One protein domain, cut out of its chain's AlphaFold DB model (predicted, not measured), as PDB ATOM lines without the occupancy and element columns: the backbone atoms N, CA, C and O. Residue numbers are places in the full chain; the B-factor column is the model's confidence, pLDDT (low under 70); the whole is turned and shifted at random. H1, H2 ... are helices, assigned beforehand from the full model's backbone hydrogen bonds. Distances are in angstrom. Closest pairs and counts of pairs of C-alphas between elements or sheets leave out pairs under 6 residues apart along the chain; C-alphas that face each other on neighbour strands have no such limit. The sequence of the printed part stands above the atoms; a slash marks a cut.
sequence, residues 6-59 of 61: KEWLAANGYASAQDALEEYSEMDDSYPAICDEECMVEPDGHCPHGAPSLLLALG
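This is residues 6 to 59 of the 61 residues of an uncharacterized protein of Nitrospirae bacterium (UniProt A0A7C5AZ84). There is little regular structure here: the longest helix, H2, and H1 make one side, and on the other side residues 25 to 53 fold back on themselves as loops before the short H3. The printed part has 54 residues, with three named helices in the order H1, H2, H3 and no named strand. The class is all helix, though named elements hold only 20 residues. It is compact, with a radius of gyration of the C-alphas of 10.0 A, rounded, spanning 26 by 22 by 18 A.

Find C-alpha 17 at (195.474, -75.594, -54.947); from there H2, residues 17 to 24, runs 10.6 A. H1, residues 6 to 12, begins at C-alpha 6, (191.961, -69.164, -58.952), and runs 10.1 A. H3, residues 54 to 58, runs 6.2 A to C-alpha 58 at (190.165, -75.012, -49.331).

Look at Leu 9 and Ala 17, the closest C-alphas of H1 and H2, 6.9 A apart: these helices are close but not clearly touching, at a steep tilt of 40 degrees, the same way. H2 and H3 only just touch, with 3 pairs of C-alphas within 8 A, the closest Leu 21 and Leu 54 at 7.6 A. H1 and H3 are apart. In H1, H2 and H3 every O i to N i+4 pair is within hydrogen-bond range. Residues 31 to 32 pair antiparallel with residues 40 to 41.

The C-alphas farthest apart, Ala 15 and Pro 48, are 26.7 A apart. The printed part has no cut; H1 to H2 is a tight link, H2 to H3 a long one of 29 residues. Mean pLDDT of the printed part is 92.4, and no printed residue is under 70.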
ATOM      1  N   LYS A   6     191.432 -68.991 -57.592       94.69
ATOM      2  CA  LYS A   6     191.961 -69.164 -58.952       94.69
ATOM      3  C   LYS A   6     192.902 -68.026 -59.365       94.69
ATOM      4  O   LYS A   6     193.931 -68.290 -59.977       94.69
ATOM      5  N   GLU A   7     192.540 -66.782 -59.061       95.50
ATOM      6  CA  GLU A   7     193.387 -65.616 -59.342       95.50
ATOM      7  C   GLU A   7     194.660 -65.648 -58.502       95.50
ATOM      8  O   GLU A   7     195.742 -65.418 -59.032       95.50
ATOM      9  N   TRP A   8     194.537 -66.001 -57.221       95.81
ATOM     10  CA  TRP A   8     195.675 -66.129 -56.318       95.81
ATOM     11  C   TRP A   8     196.663 -67.203 -56.795       95.81
ATOM     12  O   TRP A   8     197.859 -66.939 -56.873       95.81
ATOM     13  N   LEU A   9     196.176 -68.379 -57.207       95.06
ATOM     14  CA  LEU A   9     197.023 -69.447 -57.755       95.06
ATOM     15  C   LEU A   9     197.768 -68.992 -59.013       95.06
ATOM     16  O   LEU A   9     198.976 -69.177 -59.114       95.06
ATOM     17  N   ALA A  10     197.067 -68.338 -59.943       95.31
ATOM     18  CA  ALA A  10     197.683 -67.824 -61.162       95.31
ATOM     19  C   ALA A  10     198.737 -66.737 -60.879       95.31
ATOM     20  O   ALA A  10     199.767 -66.711 -61.550       95.31
ATOM     21  N   ALA A  11     198.497 -65.866 -59.893       93.50
ATOM     22  CA  ALA A  11     199.431 -64.813 -59.496       93.50
ATOM     23  C   ALA A  11     200.713 -65.368 -58.855       93.50
ATOM     24  O   ALA A  11     201.788 -64.825 -59.086       93.50
ATOM     25  N   ASN A  12     200.601 -66.471 -58.111       91.81
ATOM     26  CA  ASN A  12     201.725 -67.117 -57.430       91.81
ATOM     27  C   ASN A  12     202.365 -68.258 -58.248       91.81
ATOM     28  O   ASN A  12     203.300 -68.902 -57.793       91.81
ATOM     29  N   GLY A  13     201.894 -68.507 -59.475       94.50
ATOM     30  CA  GLY A  13     202.480 -69.510 -60.371       94.50
ATOM     31  C   GLY A  13     202.079 -70.960 -60.078       94.50
ATOM     32  O   GLY A  13     202.700 -71.878 -60.613       94.50
ATOM     33  N   TYR A  14     201.028 -71.183 -59.288       94.88
ATOM     34  CA  TYR A  14     200.518 -72.516 -58.975       94.88
ATOM     35  C   TYR A  14     199.558 -73.030 -60.048       94.88
ATOM     36  O   TYR A  14     198.637 -72.331 -60.482       94.88
ATOM     37  N   ALA A  15     199.733 -74.292 -60.444       92.75
ATOM     38  CA  ALA A  15     198.822 -74.961 -61.371       92.75
ATOM     39  C   ALA A  15     197.543 -75.441 -60.667       92.75
ATOM     40  O   ALA A  15     196.476 -75.514 -61.286       92.75
ATOM     41  N   SER A  16     197.634 -75.748 -59.373       93.50
ATOM     42  CA  SER A  16     196.519 -76.209 -58.558       93.50
ATOM     43  C   SER A  16     196.636 -75.762 -57.101       93.50
ATOM     44  O   SER A  16     197.707 -75.421 -56.607       93.50
ATOM     45  N   ALA A  17     195.509 -75.808 -56.390       91.75
ATOM     46  CA  ALA A  17     195.474 -75.594 -54.947       91.75
ATOM     47  C   ALA A  17     196.321 -76.604 -54.161       91.75
ATOM     48  O   ALA A  17     196.799 -76.278 -53.080       91.75
ATOM     49  N   GLN A  18     196.482 -77.817 -54.696       92.50
ATOM     50  CA  GLN A  18     197.267 -78.865 -54.061       92.50
ATOM     51  C   GLN A  18     198.757 -78.511 -54.069       92.50
ATOM     52  O   GLN A  18     199.410 -78.691 -53.051       92.50
ATOM     53  N   ASP A  19     199.252 -77.948 -55.178       93.25
ATOM     54  CA  ASP A  19     200.649 -77.510 -55.302       93.25
ATOM     55  C   ASP A  19     200.956 -76.393 -54.299       93.25
ATOM     56  O   ASP A  19     201.963 -76.439 -53.601       93.25
ATOM     57  N   ALA A  20     200.043 -75.420 -54.176       92.00
ATOM     58  CA  ALA A  20     200.162 -74.368 -53.171       92.00
ATOM     59  C   ALA A  20     200.134 -74.946 -51.751       92.00
ATOM     60  O   ALA A  20     200.955 -74.597 -50.913       92.00
ATOM     61  N   LEU A  21     199.193 -75.848 -51.468       91.25
ATOM     62  CA  LEU A  21     199.087 -76.463 -50.152       91.25
ATOM     63  C   LEU A  21     200.352 -77.243 -49.782       91.25
ATOM     64  O   LEU A  21     200.751 -77.177 -48.631       91.25
ATOM     65  N   GLU A  22     200.970 -77.961 -50.720       91.19
ATOM     66  CA  GLU A  22     202.206 -78.707 -50.470       91.19
ATOM     67  C   GLU A  22     203.340 -77.771 -50.031       91.19
ATOM     68  O   GLU A  22     203.966 -78.030 -49.006       91.19
ATOM     69  N   GLU A  23     203.520 -76.635 -50.711       90.12
ATOM     70  CA  GLU A  23     204.530 -75.632 -50.344       90.12
ATOM     71  C   GLU A  23     204.279 -75.018 -48.958       90.12
ATOM     72  O   GLU A  23     205.191 -74.914 -48.140       90.12
ATOM     73  N   TYR A  24     203.033 -74.646 -48.661       88.00
ATOM     74  CA  TYR A  24     202.694 -74.015 -47.381       88.00
ATOM     75  C   TYR A  24     202.453 -75.015 -46.247       88.00
ATOM     76  O   TYR A  24     202.405 -74.609 -45.091       88.00
ATOM     77  N   SER A  25     202.338 -76.313 -46.535       83.56
ATOM     78  CA  SER A  25     202.178 -77.350 -45.506       83.56
ATOM     79  C   SER A  25     203.419 -77.518 -44.634       83.56
ATOM     80  O   SER A  25     203.312 -78.017 -43.517       83.56
ATOM     81  N   GLU A  26     204.580 -77.062 -45.114       80.38
ATOM     82  CA  GLU A  26     205.809 -76.980 -44.323       80.38
ATOM     83  C   GLU A  26     205.808 -75.779 -43.356       80.38
ATOM     84  O   GLU A  26     206.666 -75.690 -42.477       80.38
ATOM     85  N   MET A  27     204.857 -74.849 -43.496       75.19
ATOM     86  CA  MET A  27     204.697 -73.703 -42.605       75.19
ATOM     87  C   MET A  27     203.692 -74.050 -41.499       75.19
ATOM     88  O   MET A  27     202.483 -74.045 -41.714       75.19
ATOM     89  N   ASP A  28     204.198 -74.337 -40.296       74.31
ATOM     90  CA  ASP A  28     203.358 -74.787 -39.172       74.31
ATOM     91  C   ASP A  28     202.348 -73.719 -38.697       74.31
ATOM     92  O   ASP A  28     201.200 -74.041 -38.394       74.31
ATOM     93  N   ASP A  29     202.736 -72.438 -38.689       85.81
ATOM     94  CA  ASP A  29     201.997 -71.401 -37.948       85.81
ATOM     95  C   ASP A  29     201.437 -70.263 -38.821       85.81
ATOM     96  O   ASP A  29     200.844 -69.309 -38.311       85.81
ATOM     97  N   SER A  30     201.658 -70.272 -40.140       91.06
ATOM     98  CA  SER A  30     201.270 -69.145 -40.999       91.06
ATOM     99  C   SER A  30     200.984 -69.568 -42.433       91.06
ATOM    100  O   SER A  30     201.858 -70.078 -43.124       91.06
ATOM    101  N   TYR A  31     199.778 -69.261 -42.899       94.50
ATOM    102  CA  TYR A  31     199.304 -69.525 -44.253       94.50
ATOM    103  C   TYR A  31     199.036 -68.219 -45.002       94.50
ATOM    104  O   TYR A  31     198.637 -67.221 -44.392       94.50
ATOM    105  N   PRO A  32     199.199 -68.207 -46.332       94.50
ATOM    106  CA  PRO A  32     198.854 -67.043 -47.124       94.50
ATOM    107  C   PRO A  32     197.341 -66.835 -47.106       94.50
ATOM    108  O   PRO A  32     196.551 -67.775 -47.235       94.50
ATOM    109  N   ALA A  33     196.924 -65.584 -46.964       96.44
ATOM    110  CA  ALA A  33     195.548 -65.190 -47.189       96.44
ATOM    111  C   ALA A  33     195.282 -65.052 -48.692       96.44
ATOM    112  O   ALA A  33     196.147 -64.618 -49.455       96.44
ATOM    113  N   ILE A  34     194.052 -65.346 -49.118       96.19
ATOM    114  CA  ILE A  34     193.623 -65.219 -50.521       96.19
ATOM    115  C   ILE A  34     193.356 -63.740 -50.873       96.19
ATOM    116  O   ILE A  34     192.227 -63.304 -51.137       96.19
ATOM    117  N   CYS A  35     194.412 -62.933 -50.813       95.75
ATOM    118  CA  CYS A  35     194.451 -61.523 -51.182       95.75
ATOM    119  C   CYS A  35     195.650 -61.224 -52.092       95.75
ATOM    120  O   CYS A  35     196.598 -61.997 -52.161       95.75
ATOM    121  N   ASP A  36     195.615 -60.074 -52.751       94.00
ATOM    122  CA  ASP A  36     196.696 -59.532 -53.590       94.00
ATOM    123  C   ASP A  36     197.797 -58.789 -52.801       94.00
ATOM    124  O   ASP A  36     198.805 -58.406 -53.377       94.00
ATOM    125  N   GLU A  37     197.625 -58.620 -51.487       92.44
ATOM    126  CA  GLU A  37     198.563 -57.923 -50.585       92.44
ATOM    127  C   GLU A  37     199.540 -58.881 -49.870       92.44
ATOM    128  O   GLU A  37     200.087 -58.528 -48.828       92.44
ATOM    129  N   GLU A  38     199.678 -60.123 -50.355       91.56
ATOM    130  CA  GLU A  38     200.637 -61.129 -49.845       91.56
ATOM    131  C   GLU A  38     200.594 -61.323 -48.311       91.56
ATOM    132  O   GLU A  38     201.602 -61.558 -47.645       91.56
ATOM    133  N   CYS A  39     199.405 -61.193 -47.713       94.56
ATOM    134  CA  CYS A  39     199.248 -61.283 -46.265       94.56
ATOM    135  C   CYS A  39     199.450 -62.721 -45.776       94.56
ATOM    136  O   CYS A  39     198.846 -63.644 -46.319       94.56
ATOM    137  N   MET A  40     200.185 -62.882 -44.677       94.25
ATOM    138  CA  MET A  40     200.302 -64.140 -43.939       94.25
ATOM    139  C   MET A  40     199.434 -64.080 -42.683       94.25
ATOM    140  O   MET A  40     199.432 -63.072 -41.972       94.25
ATOM    141  N   VAL A  41     198.669 -65.135 -42.431       95.12
ATOM    142  CA  VAL A  41     197.707 -65.232 -41.326       95.12
ATOM    143  C   VAL A  41     197.777 -66.606 -40.675       95.12
ATOM    144  O   VAL A  41     198.317 -67.543 -41.254       95.12
ATOM    145  N   GLU A  42     197.205 -66.732 -39.483       94.44
ATOM    146  CA  GLU A  42     197.029 -68.031 -38.832       94.44
ATOM    147  C   GLU A  42     196.219 -69.006 -39.718       94.44
ATOM    148  O   GLU A  42     195.459 -68.563 -40.591       94.44
ATOM    149  N   PRO A  43     196.354 -70.329 -39.504       92.50
ATOM    150  CA  PRO A  43     195.642 -71.362 -40.260       92.50
ATOM    151  C   PRO A  43     194.134 -71.118 -40.398       92.50
ATOM    152  O   PRO A  43     193.591 -71.284 -41.486       92.50
ATOM    153  N   ASP A  44     193.463 -70.667 -39.341       93.38
ATOM    154  CA  ASP A  44     192.037 -70.315 -39.263       93.38
ATOM    155  C   ASP A  44     191.786 -68.792 -39.304       93.38
ATOM    156  O   ASP A  44     190.685 -68.293 -39.042       93.38
ATOM    157  N   GLY A  45     192.815 -68.031 -39.668       94.44
ATOM    158  CA  GLY A  45     192.816 -66.580 -39.669       94.44
ATOM    159  C   GLY A  45     192.204 -65.945 -40.918       94.44
ATOM    160  O   GLY A  45     192.063 -66.540 -41.989       94.44
ATOM    161  N   HIS A  46     191.879 -64.661 -40.777       95.75
ATOM    162  CA  HIS A  46     191.546 -63.768 -41.883       95.75
ATOM    163  C   HIS A  46     192.475 -62.561 -41.849       95.75
ATOM    164  O   HIS A  46     192.770 -62.026 -40.780       95.75
ATOM    165  N   CYS A  47     192.915 -62.095 -43.016       95.06
ATOM    166  CA  CYS A  47     193.743 -60.894 -43.068       95.06
ATOM    167  C   CYS A  47     192.890 -59.638 -42.795       95.06
ATOM    168  O   CYS A  47     191.660 -59.692 -42.909       95.06
ATOM    169  N   PRO A  48     193.501 -58.469 -42.516       93.62
ATOM    170  CA  PRO A  48     192.771 -57.211 -42.311       93.62
ATOM    171  C   PRO A  48     191.866 -56.796 -43.485       93.62
ATOM    172  O   PRO A  48     190.947 -56.000 -43.313       93.62
ATOM    173  N   HIS A  49     192.098 -57.353 -44.678       92.69
ATOM    174  CA  HIS A  49     191.286 -57.139 -45.879       92.69
ATOM    175  C   HIS A  49     190.075 -58.085 -45.986       92.69
ATOM    176  O   HIS A  49     189.334 -58.018 -46.968       92.69
ATOM    177  N   GLY A  50     189.886 -58.990 -45.019       93.00
ATOM    178  CA  GLY A  50     188.788 -59.960 -44.980       93.00
ATOM    179  C   GLY A  50     188.984 -61.187 -45.877       93.00
ATOM    180  O   GLY A  50     188.019 -61.909 -46.143       93.00
ATOM    181  N   ALA A  51     190.200 -61.431 -46.376       96.56
ATOM    182  CA  ALA A  51     190.504 -62.664 -47.092       96.56
ATOM    183  C   ALA A  51     190.829 -63.795 -46.100       96.56
ATOM    184  O   ALA A  51     191.589 -63.554 -45.159       96.56
ATOM    185  N   PRO A  52     190.265 -65.000 -46.295       96.19
ATOM    186  CA  PRO A  52     190.590 -66.161 -45.474       96.19
ATOM    187  C   PRO A  52     191.996 -66.680 -45.795       96.19
ATOM    188  O   PRO A  52     192.517 -66.411 -46.884       96.19
ATOM    189  N   SER A  53     192.567 -67.458 -44.878       95.31
ATOM    190  CA  SER A  53     193.741 -68.295 -45.139       95.31
ATOM    191  C   SER A  53     193.502 -69.285 -46.291       95.31
ATOM    192  O   SER A  53     192.359 -69.616 -46.636       95.31
ATOM    193  N   LEU A  54     194.587 -69.808 -46.865       93.94
ATOM    194  CA  LEU A  54     194.541 -70.880 -47.858       93.94
ATOM    195  C   LEU A  54     193.771 -72.108 -47.347       93.94
ATOM    196  O   LEU A  54     192.926 -72.624 -48.070       93.94
ATOM    197  N   LEU A  55     193.987 -72.541 -46.101       93.50
ATOM    198  CA  LEU A  55     193.305 -73.719 -45.548       93.50
ATOM    199  C   LEU A  55     191.791 -73.535 -45.449       93.50
ATOM    200  O   LEU A  55     191.035 -74.419 -45.861       93.50
ATOM    201  N   LEU A  56     191.348 -72.373 -44.966       94.00
ATOM    202  CA  LEU A  56     189.930 -72.024 -44.910       94.00
ATOM    203  C   LEU A  56     189.323 -71.923 -46.311       94.00
ATOM    204  O   LEU A  56     188.208 -72.386 -46.544       94.00
ATOM    205  N   ALA A  57     190.054 -71.343 -47.267       93.56
ATOM    206  CA  ALA A  57     189.605 -71.252 -48.654       93.56
ATOM    207  C   ALA A  57     189.453 -72.630 -49.322       93.56
ATOM    208  O   ALA A  57     188.621 -72.782 -50.218       93.56
ATOM    209  N   LEU A  58     190.233 -73.620 -48.880       91.69
ATOM    210  CA  LEU A  58     190.165 -75.012 -49.331       91.69
ATOM    211  C   LEU A  58     189.179 -75.874 -48.530       91.69
ATOM    212  O   LEU A  58     188.888 -76.991 -48.953       91.69
ATOM    213  N   GLY A  59     188.640 -75.371 -47.416       92.12
ATOM    214  CA  GLY A  59     187.723 -76.114 -46.547       92.12
ATOM    215  C   GLY A  59     188.385 -77.295 -45.837       92.12
ATOM    216  O   GLY A  59     187.743 -78.325 -45.632       92.12
TER     217      GLY A  59